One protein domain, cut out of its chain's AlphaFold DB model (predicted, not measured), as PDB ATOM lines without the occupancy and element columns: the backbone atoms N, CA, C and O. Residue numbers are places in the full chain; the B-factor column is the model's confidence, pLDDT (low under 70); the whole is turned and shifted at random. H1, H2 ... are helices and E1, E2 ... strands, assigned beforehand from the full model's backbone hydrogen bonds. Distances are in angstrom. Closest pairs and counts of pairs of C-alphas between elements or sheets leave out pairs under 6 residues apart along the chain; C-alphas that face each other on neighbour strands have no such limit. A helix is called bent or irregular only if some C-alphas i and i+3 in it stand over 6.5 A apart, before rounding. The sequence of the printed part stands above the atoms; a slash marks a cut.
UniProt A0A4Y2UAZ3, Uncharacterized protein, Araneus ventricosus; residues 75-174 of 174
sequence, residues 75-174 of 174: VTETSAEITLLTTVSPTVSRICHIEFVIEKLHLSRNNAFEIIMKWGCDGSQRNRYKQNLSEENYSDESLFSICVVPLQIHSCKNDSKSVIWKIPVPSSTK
ATOM      1  N   VAL A  75     223.690 176.941 258.160       91.69
ATOM      2  CA  VAL A  75     222.817 175.829 257.767       91.69
ATOM      3  C   VAL A  75     223.608 174.537 257.882       91.69
ATOM      4  O   VAL A  75     224.671 174.401 257.278       91.69
ATOM      5  N   THR A  76     223.080 173.603 258.658       90.31
ATOM      6  CA  THR A  76     223.561 172.228 258.777       90.31
ATOM      7  C   THR A  76     222.519 171.281 258.179       90.31
ATOM      8  O   THR A  76     221.473 171.709 257.690       90.31
ATOM      9  N   GLU A  77     222.796 169.979 258.196       86.88
ATOM     10  CA  GLU A  77     221.809 168.977 257.782       86.88
ATOM     11  C   GLU A  77     220.573 168.965 258.696       86.88
ATOM     12  O   GLU A  77     219.472 168.656 258.240       86.88
ATOM     13  N   THR A  78     220.745 169.323 259.972       88.44
ATOM     14  CA  THR A  78     219.710 169.160 260.999       88.44
ATOM     15  C   THR A  78     219.114 170.471 261.506       88.44
ATOM     16  O   THR A  78     218.020 170.463 262.071       88.44
ATOM     17  N   SER A  79     219.781 171.607 261.291       88.50
ATOM     18  CA  SER A  79     219.332 172.918 261.767       88.50
ATOM     19  C   SER A  79     219.696 174.060 260.813       88.50
ATOM     20  O   SER A  79     220.629 173.980 260.014       88.50
ATOM     21  N   ALA A  80     218.956 175.162 260.927       90.00
ATOM     22  CA  ALA A  80     219.353 176.456 260.388       90.00
ATOM     23  C   ALA A  80     219.294 177.484 261.517       90.00
ATOM     24  O   ALA A  80     218.264 177.640 262.173       90.00
ATOM     25  N   GLU A  81     220.400 178.178 261.748       91.94
ATOM     26  CA  GLU A  81     220.587 179.048 262.900       91.94
ATOM     27  C   GLU A  81     220.929 180.466 262.466       91.94
ATOM     28  O   GLU A  81     221.660 180.711 261.501       91.94
ATOM     29  N   ILE A  82     220.379 181.419 263.213       92.25
ATOM     30  CA  ILE A  82     220.612 182.834 263.004       92.25
ATOM     31  C   ILE A  82     220.516 183.588 264.328       92.25
ATOM     32  O   ILE A  82     219.635 183.341 265.152       92.25
ATOM     33  N   THR A  83     221.412 184.550 264.525       91.19
ATOM     34  CA  THR A  83     221.383 185.418 265.700       91.19
ATOM     35  C   THR A  83     220.193 186.371 265.633       91.19
ATOM     36  O   THR A  83     219.958 187.030 264.623       91.19
ATOM     37  N   LEU A  84     219.486 186.553 266.750       86.69
ATOM     38  CA  LEU A  84     218.368 187.499 266.823       86.69
ATOM     39  C   LEU A  84     218.760 188.902 266.321       86.69
ATOM     40  O   LEU A  84     218.037 189.513 265.534       86.69
ATOM     41  N   LEU A  85     219.940 189.391 266.706       87.06
ATOM     42  CA  LEU A  85     220.429 190.705 266.292       87.06
ATOM     43  C   LEU A  85     220.514 190.855 264.762       87.06
ATOM     44  O   LEU A  85     220.148 191.910 264.242       87.06
ATOM     45  N   THR A  86     220.941 189.824 264.025       86.75
ATOM     46  CA  THR A  86     221.063 189.897 262.557       86.75
ATOM     47  C   THR A  86     219.704 189.898 261.857       86.75
ATOM     48  O   THR A  86     219.597 190.434 260.755       86.75
ATOM     49  N   THR A  87     218.651 189.389 262.505       84.00
ATOM     50  CA  THR A  87     217.267 189.486 262.007       84.00
ATOM     51  C   THR A  87     216.637 190.857 262.272       84.00
ATOM     52  O   THR A  87     215.929 191.403 261.426       84.00
ATOM     53  N   VAL A  88     216.927 191.457 263.429       87.12
ATOM     54  CA  VAL A  88     216.303 192.712 263.873       87.12
ATOM     55  C   VAL A  88     216.984 193.943 263.270       87.12
ATOM     56  O   VAL A  88     216.307 194.901 262.887       87.12
ATOM     57  N   SER A  89     218.313 193.928 263.142       86.25
ATOM     58  CA  SER A  89     219.094 195.099 262.711       86.25
ATOM     59  C   SER A  89     218.703 195.629 261.320       86.25
ATOM     60  O   SER A  89     218.539 196.844 261.184       86.25
ATOM     61  N   PRO A  90     218.473 194.785 260.290       86.00
ATOM     62  CA  PRO A  90     218.021 195.258 258.979       86.00
ATOM     63  C   PRO A  90     216.645 195.933 259.031       86.00
ATOM     64  O   PRO A  90     216.410 196.912 258.324       86.00
ATOM     65  N   THR A  91     215.747 195.449 259.894       87.81
ATOM     66  CA  THR A  91     214.410 196.029 260.089       87.81
ATOM     67  C   THR A  91     214.505 197.433 260.678       87.81
ATOM     68  O   THR A  91     213.892 198.366 260.161       87.81
ATOM     69  N   VAL A  92     215.328 197.610 261.715       88.56
ATOM     70  CA  VAL A  92     215.607 198.925 262.308       88.56
ATOM     71  C   VAL A  92     216.240 199.861 261.284       88.56
ATOM     72  O   VAL A  92     215.775 200.985 261.115       88.56
ATOM     73  N   SER A  93     217.260 199.384 260.565       89.00
ATOM     74  CA  SER A  93     217.938 200.165 259.529       89.00
ATOM     75  C   SER A  93     216.940 200.702 258.501       89.00
ATOM     76  O   SER A  93     216.943 201.892 258.205       89.00
ATOM     77  N   ARG A  94     216.008 199.871 258.026       88.00
ATOM     78  CA  ARG A  94     214.966 200.292 257.074       88.00
ATOM     79  C   ARG A  94     214.051 201.374 257.613       88.00
ATOM     80  O   ARG A  94     213.747 202.309 256.882       88.00
ATOM     81  N   ILE A  95     213.638 201.275 258.876       90.56
ATOM     82  CA  ILE A  95     212.831 202.320 259.515       90.56
ATOM     83  C   ILE A  95     213.616 203.632 259.556       90.56
ATOM     84  O   ILE A  95     213.068 204.679 259.220       90.56
ATOM     85  N   CYS A  96     214.905 203.572 259.898       89.44
ATOM     86  CA  CYS A  96     215.784 204.739 259.900       89.44
ATOM     87  C   CYS A  96     215.984 205.359 258.510       89.44
ATOM     88  O   CYS A  96     216.297 206.540 258.446       89.44
ATOM     89  N   HIS A  97     215.780 204.604 257.424       89.31
ATOM     90  CA  HIS A  97     215.877 205.094 256.042       89.31
ATOM     91  C   HIS A  97     214.569 205.689 255.494       89.31
ATOM     92  O   HIS A  97     214.523 206.122 254.343       89.31
ATOM     93  N   ILE A  98     213.492 205.725 256.281       89.31
ATOM     94  CA  ILE A  98     212.262 206.410 255.872       89.31
ATOM     95  C   ILE A  98     212.515 207.924 255.893       89.31
ATOM     96  O   ILE A  98     212.989 208.437 256.901       89.31
ATOM     97  N   GLU A  99     212.151 208.648 254.829       89.44
ATOM     98  CA  GLU A  99     212.460 210.083 254.651       89.44
ATOM     99  C   GLU A  99     212.147 210.936 255.896       89.44
ATOM    100  O   GLU A  99     213.037 211.586 256.441       89.44
ATOM    101  N   PHE A 100     210.929 210.846 256.448       90.19
ATOM    102  CA  PHE A 100     210.568 211.620 257.647       90.19
ATOM    103  C   PHE A 100     211.339 211.195 258.914       90.19
ATOM    104  O   PHE A 100     211.478 211.971 259.861       90.19
ATOM    105  N   VAL A 101     211.799 209.941 258.978       90.44
ATOM    106  CA  VAL A 101     212.608 209.430 260.091       90.44
ATOM    107  C   VAL A 101     214.030 209.961 259.968       90.44
ATOM    108  O   VAL A 101     214.559 210.449 260.964       90.44
ATOM    109  N   ILE A 102     214.605 209.947 258.761       90.06
ATOM    110  CA  ILE A 102     215.907 210.552 258.447       90.06
ATOM    111  C   ILE A 102     215.919 212.022 258.884       90.06
ATOM    112  O   ILE A 102     216.814 212.440 259.619       90.06
ATOM    113  N   GLU A 103     214.900 212.794 258.503       89.38
ATOM    114  CA  GLU A 103     214.777 214.207 258.880       89.38
ATOM    115  C   GLU A 103     214.796 214.400 260.402       89.38
ATOM    116  O   GLU A 103     215.568 215.203 260.931       89.38
ATOM    117  N   LYS A 104     214.002 213.614 261.137       88.69
ATOM    118  CA  LYS A 104     213.966 213.676 262.605       88.69
ATOM    119  C   LYS A 104     215.272 213.224 263.260       88.69
ATOM    120  O   LYS A 104     215.680 213.819 264.258       88.69
ATOM    121  N   LEU A 105     215.932 212.201 262.715       87.25
ATOM    122  CA  LEU A 105     217.239 211.743 263.185       87.25
ATOM    123  C   LEU A 105     218.277 212.864 263.049       87.25
ATOM    124  O   LEU A 105     218.949 213.182 264.030       87.25
ATOM    125  N   HIS A 106     218.338 213.539 261.896       86.19
ATOM    126  CA  HIS A 106     219.237 214.678 261.683       86.19
ATOM    127  C   HIS A 106     218.937 215.861 262.610       86.19
ATOM    128  O   HIS A 106     219.862 216.444 263.184       86.19
ATOM    129  N   LEU A 107     217.658 216.196 262.809       84.19
ATOM    130  CA  LEU A 107     217.246 217.274 263.715       84.19
ATOM    131  C   LEU A 107     217.621 216.995 265.174       84.19
ATOM    132  O   LEU A 107     217.934 217.928 265.915       84.19
ATOM    133  N   SER A 108     217.629 215.726 265.588       80.12
ATOM    134  CA  SER A 108     217.920 215.355 266.974       80.12
ATOM    135  C   SER A 108     219.358 215.677 267.412       80.12
ATOM    136  O   SER A 108     219.592 215.860 268.609       80.12
ATOM    137  N   ARG A 109     220.313 215.792 266.465       77.06
ATOM    138  CA  ARG A 109     221.764 215.978 266.712       77.06
ATOM    139  C   ARG A 109     222.303 215.067 267.825       77.06
ATOM    140  O   ARG A 109     223.146 215.478 268.620       77.06
ATOM    141  N   ASN A 110     221.761 213.860 267.913       75.81
ATOM    142  CA  ASN A 110     222.045 212.904 268.967       75.81
ATOM    143  C   ASN A 110     222.608 211.621 268.359       75.81
ATOM    144  O   ASN A 110     222.216 211.235 267.263       75.81
ATOM    145  N   ASN A 111     223.494 210.960 269.096       78.50
ATOM    146  CA  ASN A 111     224.092 209.690 268.692       78.50
ATOM    147  C   ASN A 111     223.529 208.508 269.500       78.50
ATOM    148  O   ASN A 111     223.817 207.360 269.177       78.50
ATOM    149  N   ALA A 112     222.732 208.780 270.541       85.94
ATOM    150  CA  ALA A 112     222.098 207.772 271.378       85.94
ATOM    151  C   ALA A 112     220.600 207.666 271.067       85.94
ATOM    152  O   ALA A 112     219.821 208.595 271.312       85.94
ATOM    153  N   PHE A 113     220.205 206.500 270.560       88.12
ATOM    154  CA  PHE A 113     218.817 206.165 270.270       88.12
ATOM    155  C   PHE A 113     218.413 204.898 271.008       88.12
ATOM    156  O   PHE A 113     219.189 203.950 271.119       88.12
ATOM    157  N   GLU A 114     217.178 204.882 271.486       91.50
ATOM    158  CA  GLU A 114     216.572 203.725 272.132       91.50
ATOM    159  C   GLU A 114     215.448 203.197 271.248       91.50
ATOM    160  O   GLU A 114     214.679 203.967 270.668       91.50
ATOM    161  N   ILE A 115     215.349 201.875 271.134       91.44
ATOM    162  CA  ILE A 115     214.310 201.226 270.343       91.44
ATOM    163  C   ILE A 115     213.493 200.345 271.265       91.44
ATOM    164  O   ILE A 115     214.013 199.426 271.894       91.44
ATOM    165  N   ILE A 116     212.193 200.607 271.306       93.31
ATOM    166  CA  ILE A 116     211.236 199.794 272.045       93.31
ATOM    167  C   ILE A 116     210.663 198.771 271.075       93.31
ATOM    168  O   ILE A 116     210.098 199.139 270.041       93.31
ATOM    169  N   MET A 117     210.782 197.491 271.417       93.31
ATOM    170  CA  MET A 117     210.250 196.378 270.631       93.31
ATOM    171  C   MET A 117     209.275 195.553 271.469       93.31
ATOM    172  O   MET A 117     209.439 195.418 272.679       93.31
ATOM    173  N   LYS A 118     208.265 194.985 270.811       92.44
ATOM    174  CA  LYS A 118     207.385 193.956 271.368       92.44
ATOM    175  C   LYS A 118     207.808 192.614 270.797       92.44
ATOM    176  O   LYS A 118     208.091 192.531 269.605       92.44
ATOM    177  N   TRP A 119     207.788 191.573 271.612       92.75
ATOM    178  CA  TRP A 119     207.955 190.208 271.136       92.75
ATOM    179  C   TRP A 119     206.838 189.313 271.667       92.75
ATOM    180  O   TRP A 119     206.170 189.653 272.644       92.75
ATOM    181  N   GLY A 120     206.616 188.199 270.986       92.50
ATOM    182  CA  GLY A 120     205.692 187.150 271.394       92.50
ATOM    183  C   GLY A 120     206.080 185.836 270.737       92.50
ATOM    184  O   GLY A 120     206.834 185.827 269.762       92.50
ATOM    185  N   CYS A 121     205.581 184.734 271.276       93.62
ATOM    186  CA  CYS A 121     205.777 183.414 270.703       93.62
ATOM    187  C   CYS A 121     204.463 182.640 270.670       93.62
ATOM    188  O   CYS A 121     203.565 182.899 271.471       93.62
ATOM    189  N   ASP A 122     204.363 181.718 269.720       94.25
ATOM    190  CA  ASP A 122     203.217 180.829 269.569       94.25
ATOM    191  C   ASP A 122     203.667 179.456 269.054       94.25
ATOM    192  O   ASP A 122     204.721 179.324 268.419       94.25
ATOM    193  N   GLY A 123     202.875 178.429 269.347       92.88
ATOM    194  CA  GLY A 123     203.104 177.047 268.945       92.88
ATOM    195  C   GLY A 123     201.962 176.528 268.078       92.88
ATOM    196  O   GLY A 123     200.794 176.787 268.346       92.88
ATOM    197  N   SER A 124     202.277 175.749 267.047       90.50
ATOM    198  CA  SER A 124     201.266 175.078 266.222       90.50
ATOM    199  C   SER A 124     201.674 173.650 265.898       90.50
ATOM    200  O   SER A 124     202.855 173.368 265.711       90.50
ATOM    201  N   GLN A 125     200.698 172.751 265.803       89.75
ATOM    202  CA  GLN A 125     200.906 171.406 265.269       89.75
ATOM    203  C   GLN A 125     200.780 171.434 263.740       89.75
ATOM    204  O   GLN A 125     199.936 172.147 263.192       89.75
ATOM    205  N   ARG A 126     201.639 170.692 263.041       82.62
ATOM    206  CA  ARG A 126     201.723 170.623 261.577       82.62
ATOM    207  C   ARG A 126     202.052 169.203 261.113       82.62
ATOM    208  O   ARG A 126     202.469 168.355 261.892       82.62
ATOM    209  N   ASN A 127     201.869 168.956 259.816       83.38
ATOM    210  CA  ASN A 127     202.298 167.708 259.187       83.38
ATOM    211  C   ASN A 127     203.830 167.614 259.175       83.38
ATOM    212  O   ASN A 127     204.490 168.601 258.843       83.38
ATOM    213  N   ARG A 128     204.368 166.415 259.447       82.56
ATOM    214  CA  ARG A 128     205.807 166.116 259.350       82.56
ATOM    215  C   ARG A 128     206.365 166.497 257.983       82.56
ATOM    216  O   ARG A 128     205.823 166.088 256.953       82.56
ATOM    217  N   TYR A 129     207.468 167.234 257.978       75.62
ATOM    218  CA  TYR A 129     208.178 167.676 256.778       75.62
ATOM    219  C   TYR A 129     209.389 166.778 256.448       75.62
ATOM    220  O   TYR A 129     210.016 166.956 255.406       75.62
ATOM    221  N   LYS A 130     209.658 165.756 257.282       81.06
ATOM    222  CA  LYS A 130     210.793 164.816 257.186       81.06
ATOM    223  C   LYS A 130     212.150 165.506 257.351       81.06
ATOM    224  O   LYS A 130     213.108 165.146 256.672       81.06
ATOM    225  N   GLN A 131     212.233 166.512 258.217       80.38
ATOM    226  CA  GLN A 131     213.521 167.112 258.559       80.38
ATOM    227  C   GLN A 131     214.414 166.075 259.264       80.38
ATOM    228  O   GLN A 131     213.949 165.370 260.158       80.38
ATOM    229  N   ASN A 132     215.692 165.992 258.876       81.31
ATOM    230  CA  ASN A 132     216.673 165.207 259.624       81.31
ATOM    231  C   ASN A 132     216.932 165.906 260.962       81.31
ATOM    232  O   ASN A 132     217.195 167.106 260.999       81.31
ATOM    233  N   LEU A 133     216.835 165.172 262.065       84.06
ATOM    234  CA  LEU A 133     217.015 165.704 263.415       84.06
ATOM    235  C   LEU A 133     218.212 165.011 264.064       84.06
ATOM    236  O   LEU A 133     218.535 163.873 263.736       84.06
ATOM    237  N   SER A 134     218.891 165.714 264.969       80.06
ATOM    238  CA  SER A 134     220.096 165.196 265.628       80.06
ATOM    239  C   SER A 134     219.817 164.034 266.584       80.06
ATOM    240  O   SER A 134     220.730 163.272 266.883       80.06
ATOM    241  N   GLU A 135     218.579 163.894 267.064       82.31
ATOM    242  CA  GLU A 135     218.156 162.808 267.952       82.31
ATOM    243  C   GLU A 135     216.892 162.135 267.410       82.31
ATOM    244  O   GLU A 135     215.974 162.807 266.935       82.31
ATOM    245  N   GLU A 136     216.815 160.810 267.550       76.00
ATOM    246  CA  GLU A 136     215.694 159.987 267.063       76.00
ATOM    247  C   GLU A 136     214.356 160.291 267.761       76.00
ATOM    248  O   GLU A 136     213.294 159.977 267.226       76.00
ATOM    249  N   ASN A 137     214.393 160.922 268.941       81.19
ATOM    250  CA  ASN A 137     213.201 161.258 269.726       81.19
ATOM    251  C   ASN A 137     212.599 162.628 269.384       81.19
ATOM    252  O   ASN A 137     211.514 162.950 269.874       81.19
ATOM    253  N   TYR A 138     213.276 163.453 268.579       82.88
ATOM    254  CA  TYR A 138     212.708 164.728 268.155       82.88
ATOM    255  C   TYR A 138     211.731 164.544 266.994       82.88
ATOM    256  O   TYR A 138     211.849 163.635 266.173       82.88
ATOM    257  N   SER A 139     210.752 165.443 266.916       82.56
ATOM    258  CA  SER A 139     209.768 165.477 265.840       82.56
ATOM    259  C   SER A 139     209.597 166.893 265.304       82.56
ATOM    260  O   SER A 139     209.626 167.862 266.059       82.56
ATOM    261  N   ASP A 140     209.374 167.000 263.997       84.44
ATOM    262  CA  ASP A 140     209.051 168.239 263.287       84.44
ATOM    263  C   ASP A 140     207.529 168.491 263.186       84.44
ATOM    264  O   ASP A 140     207.083 169.366 262.445       84.44
ATOM    265  N   GLU A 141     206.715 167.751 263.953       88.56
ATOM    266  CA  GLU A 141     205.248 167.910 264.018       88.56
ATOM    267  C   GLU A 141     204.797 169.195 264.708       88.56
ATOM    268  O   GLU A 141     203.633 169.581 264.606       88.56
ATOM    269  N   SER A 142     205.691 169.867 265.424       87.81
ATOM    270  CA  SER A 142     205.398 171.128 266.093       87.81
ATOM    271  C   SER A 142     206.249 172.250 265.521       87.81
ATOM    272  O   SER A 142     207.472 172.146 265.462       87.81
ATOM    273  N   LEU A 143     205.606 173.359 265.170       88.88
ATOM    274  CA  LEU A 143     206.271 174.615 264.865       88.88
ATOM    275  C   LEU A 143     206.148 175.552 266.061       88.88
ATOM    276  O   LEU A 143     205.039 175.944 266.424       88.88
ATOM    277  N   PHE A 144     207.286 175.974 266.598       90.44
ATOM    278  CA  PHE A 144     207.382 177.096 267.523       90.44
ATOM    279  C   PHE A 144     207.850 178.339 266.762       90.44
ATOM    280  O   PHE A 144     208.836 178.289 266.027       90.44
ATOM    281  N   SER A 145     207.135 179.453 266.903       91.19
ATOM    282  CA  SER A 145     207.443 180.709 266.224       91.19
ATOM    283  C   SER A 145     207.633 181.830 267.233       91.19
ATOM    284  O   SER A 145     206.884 181.934 268.200       91.19
ATOM    285  N   ILE A 146     208.623 182.688 266.986       91.56
ATOM    286  CA  ILE A 146     208.844 183.931 267.724       91.56
ATOM    287  C   ILE A 146     208.675 185.087 266.742       91.56
ATOM    288  O   ILE A 146     209.254 185.085 265.655       91.56
ATOM    289  N   CYS A 147     207.917 186.102 267.140       90.00
ATOM    290  CA  CYS A 147     207.767 187.343 266.395       90.00
ATOM    291  C   CYS A 147     208.317 188.507 267.215       90.00
ATOM    292  O   CYS A 147     208.030 188.621 268.405       90.00
ATOM    293  N   VAL A 148     209.067 189.400 266.565       90.31
ATOM    294  CA  VAL A 148     209.590 190.637 267.159       90.31
ATOM    295  C   VAL A 148     209.193 191.809 266.271       90.31
ATOM    296  O   VAL A 148     209.413 191.778 265.064       90.31
ATOM    297  N   VAL A 149     208.600 192.841 266.868       89.56
ATOM    298  CA  VAL A 149     208.060 194.007 266.163       89.56
ATOM    299  C   VAL A 149     208.600 195.290 266.800       89.56
ATOM    300  O   VAL A 149     208.389 195.505 267.999       89.56
ATOM    301  N   PRO A 150     209.261 196.179 266.036       91.69
ATOM    302  CA  PRO A 150     209.645 197.491 266.536       91.69
ATOM    303  C   PRO A 150     208.399 198.356 266.753       91.69
ATOM    304  O   PRO A 150     207.562 198.504 265.865       91.69
ATOM    305  N   LEU A 151     208.276 198.944 267.943       93.31
ATOM    306  CA  LEU A 151     207.158 199.813 268.301       93.31
ATOM    307  C   LEU A 151     207.517 201.287 268.175       93.31
ATOM    308  O   LEU A 151     206.713 202.064 267.660       93.31
ATOM    309  N   GLN A 152     208.673 201.685 268.709       94.38
ATOM    310  CA  GLN A 152     209.070 203.089 268.804       94.38
ATOM    311  C   GLN A 152     210.588 203.251 268.720       94.38
ATOM    312  O   GLN A 152     211.325 202.395 269.201       94.38
ATOM    313  N   ILE A 153     211.033 204.377 268.157       92.94
ATOM    314  CA  ILE A 153     212.427 204.836 268.191       92.94
ATOM    315  C   ILE A 153     212.459 206.178 268.915       92.94
ATOM    316  O   ILE A 153     211.703 207.089 268.559       92.94
ATOM    317  N   HIS A 154     213.291 206.290 269.943       91.81
ATOM    318  CA  HIS A 154     213.425 207.470 270.793       91.81
ATOM    319  C   HIS A 154     214.822 208.072 270.656       91.81
ATOM    320  O   HIS A 154     215.806 207.345 270.556       91.81
ATOM    321  N   SER A 155     214.910 209.401 270.693       89.88
ATOM    322  CA  SER A 155     216.166 210.118 270.926       89.88
ATOM    323  C   SER A 155     216.272 210.478 272.404       89.88
ATOM    324  O   SER A 155     215.330 211.057 272.955       89.88
ATOM    325  N   CYS A 156     217.410 210.164 273.024       82.31
ATOM    326  CA  CYS A 156     217.651 210.382 274.452       82.31
ATOM    327  C   CYS A 156     218.637 211.536 274.659       82.31
ATOM    328  O   CYS A 156     219.842 211.341 274.501       82.31
ATOM    329  N   LYS A 157     218.160 212.740 274.991       79.50
ATOM    330  CA  LYS A 157     219.014 213.921 275.204       79.50
ATOM    331  C   LYS A 157     218.772 214.511 276.588       79.50
ATOM    332  O   LYS A 157     217.668 214.980 276.842       79.50
ATOM    333  N   ASN A 158     219.805 214.561 277.433       69.38
ATOM    334  CA  ASN A 158     219.782 215.210 278.754       69.38
ATOM    335  C   ASN A 158     218.502 214.874 279.551       69.38
ATOM    336  O   ASN A 158     217.701 215.762 279.829       69.38
ATOM    337  N   ASP A 159     218.265 213.582 279.799       70.69
ATOM    338  CA  ASP A 159     217.073 213.002 280.455       70.69
ATOM    339  C   ASP A 159     215.710 213.225 279.771       70.69
ATOM    340  O   ASP A 159     214.707 212.637 280.174       70.69
ATOM    341  N   SER A 160     215.656 213.985 278.675       77.69
ATOM    342  CA  SER A 160     214.463 214.092 277.834       77.69
ATOM    343  C   SER A 160     214.444 213.005 276.752       77.69
ATOM    344  O   SER A 160     215.417 212.806 276.015       77.69
ATOM    345  N   LYS A 161     213.314 212.297 276.646       85.31
ATOM    346  CA  LYS A 161     213.041 211.335 275.568       85.31
ATOM    347  C   LYS A 161     212.088 211.955 274.556       85.31
ATOM    348  O   LYS A 161     211.013 212.428 274.919       85.31
ATOM    349  N   SER A 162     212.467 211.932 273.280       89.31
ATOM    350  CA  SER A 162     211.606 212.379 272.179       89.31
ATOM    351  C   SER A 162     211.352 211.247 271.191       89.31
ATOM    352  O   SER A 162     212.260 210.496 270.839       89.31
ATOM    353  N   VAL A 163     210.103 211.109 270.741       92.00
ATOM    354  CA  VAL A 163     209.706 210.038 269.819       92.00
ATOM    355  C   VAL A 163     210.034 210.440 268.382       92.00
ATOM    356  O   VAL A 163     209.442 211.364 267.816       92.00
ATOM    357  N   ILE A 164     210.950 209.701 267.766       92.62
ATOM    358  CA  ILE A 164     211.318 209.859 266.357       92.62
ATOM    359  C   ILE A 164     210.282 209.151 265.490       92.62
ATOM    360  O   ILE A 164     209.666 209.757 264.610       92.62
ATOM    361  N   TRP A 165     210.055 207.876 265.789       94.75
ATOM    362  CA  TRP A 165     209.181 206.999 265.026       94.75
ATOM    363  C   TRP A 165     208.302 206.176 265.961       94.75
ATOM    364  O   TRP A 165     208.731 205.783 267.046       94.75
ATOM    365  N   LYS A 166     207.074 205.907 265.521       94.19
ATOM    366  CA  LYS A 166     206.128 205.012 266.180       94.19
ATOM    367  C   LYS A 166     205.378 204.224 265.116       94.19
ATOM    368  O   LYS A 166     204.937 204.805 264.125       94.19
ATOM    369  N   ILE A 167     205.212 202.925 265.342       91.56
ATOM    370  CA  ILE A 167     204.418 202.073 264.461       91.56
ATOM    371  C   ILE A 167     202.961 202.577 264.416       91.56
ATOM    372  O   ILE A 167     202.366 202.811 265.473       91.56
ATOM    373  N   PRO A 168     202.363 202.759 263.223       86.88
ATOM    374  CA  PRO A 168     201.000 203.276 263.115       86.88
ATOM    375  C   PRO A 168     199.952 202.264 263.594       86.88
ATOM    376  O   PRO A 168     198.977 202.655 264.228       86.88
ATOM    377  N   VAL A 169     200.159 200.964 263.332       87.88
ATOM    378  CA  VAL A 169     199.197 199.897 263.661       87.88
ATOM    379  C   VAL A 169     199.918 198.721 264.350       87.88
ATOM    380  O   VAL A 169     200.358 197.791 263.682       87.88
ATOM    381  N   PRO A 170     200.055 198.726 265.689       77.56
ATOM    382  CA  PRO A 170     200.892 197.764 266.428       77.56
ATOM    383  C   PRO A 170     200.343 196.325 266.509       77.56
ATOM    384  O   PRO A 170     201.044 195.426 266.985       77.56
ATOM    385  N   SER A 171     199.089 196.118 266.100       81.19
ATOM    386  CA  SER A 171     198.390 194.820 266.121       81.19
ATOM    387  C   SER A 171     198.038 194.317 264.716       81.19
ATOM    388  O   SER A 171     197.264 193.376 264.576       81.19
ATOM    389  N   SER A 172     198.572 194.966 263.679       81.50
ATOM    390  CA  SER A 172     198.449 194.513 262.296       81.50
ATOM    391  C   SER A 172     199.254 193.231 262.076       81.50
ATOM    392  O   SER A 172     200.301 193.033 262.690       81.50
ATOM    393  N   THR A 173     198.772 192.374 261.177       73.56
ATOM    394  CA  THR A 173     199.525 191.223 260.651       73.56
ATOM    395  C   THR A 173     200.480 191.608 259.513       73.56
ATOM    396  O   THR A 173     201.265 190.772 259.073       73.56
ATOM    397  N   LYS A 174     200.401 192.859 259.040       59.94
ATOM    398  CA  LYS A 174     201.313 193.515 258.091       59.94
ATOM    399  C   LYS A 174     202.282 194.442 258.804       59.94
ATOM    400  O   LYS A 174     201.784 195.173 259.696       59.94
TER     401      LYS A 174
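Overview. This is residues 75 to 174 of the 174 residues of an uncharacterized protein of Araneus ventricosus (UniProt A0A4Y2UAZ3). A long, twisted ribbon of two antiparallel strands, E1 and E2, runs nearly the length of a rod; at one end the short strand E3 folds back beside E2, and at the other the loop of residues 126 to 141 joins E1 to E2. H1 and H2 cover one face of this sheet, H2 at the E3 end and H1 nearer the middle of the ribbon. The printed part has 100 residues, with two named helices and three named strands in the order H1 H2 E1 E2 E3; the sheet's order is E1 - E2 - E3, antiparallel throughout, and the class is mixed, helices and strands. The whole is only just loose, close to extended, with a radius of gyration of the C-alphas of 19.0 A and spans of 57 by 27 by 26 A.

Along the chain. The printed part begins at Val 75. H1, residues 84 to 96, starts at C-alpha 84 (218.368, 187.499, 266.823) and is 18.8 A long; it is only just irregular, with C-alphas 87 and 90 at 6.6 A. H2 is residues 99 to 108, 14.5 A. E1, residues 113 to 125, measures 39.4 A and starts at C-alpha 113 (218.817, 206.165, 270.270). E2, residues 142 to 157, measures 45.8 A. E3, residues 160 to 166, measures 17.0 A and ends at C-alpha 166 (206.128, 205.012, 266.180).

Arrangement. E1, E2 and E3 form a meander, each strand the antiparallel neighbour of the one before. In the hairpin of E1 and E2 the directions stand at 169 degrees; N 114 and O 154, at 3.0 A, and N 124 and O 143, at 2.8 A, are within hydrogen-bond range. In the hairpin of E2 and E3 the angle is 133 degrees, and N 155 and O 162 are within hydrogen-bond range at 2.9 A. E1 and E3 are the edge strands. H1 and H2 lie on the same face of the sheet, giving two layers, helices over one face. H1 has a height over the sheet of 9.2 A and lies over E1 and E2, slantwise to the strands, at 52 degrees to E1 on the local plane; its closest C-alphas to E2 are those of Val 92 and Pro 150, 7.4 A apart. H2, at a height over the sheet of 9.9 A, lies over E2 and E3 and runs along the strands, at 6 degrees to E3 on the local plane; the closest C-alphas of H2 and E3, Lys 104 and Ile 164, are 6.0 A apart. H1 and H2 only just touch, only at the corner by their link, with 3 pairs of C-alphas within 8 A, made by residues 95 to 96 of H1 alone; the closest C-alphas, Cys 96 and Ile 102, are 6.0 A apart, and the lines are about perpendicular, at 88 degrees. Every O i to N i+4 pair is within hydrogen-bond range in H2, and 7 of 9 are in H1.

Size, cuts and confidence. The two C-alphas farthest apart, those of Leu 107 and Glu 136, are 57.4 A apart. The printed part has no cut and ends at Lys 174, the chain's last residue. The link from E1 to E2, 16 residues, is long; the other links between named elements are tight. Mean pLDDT of the printed part is 86.7; residues 158 and 174 are under 70.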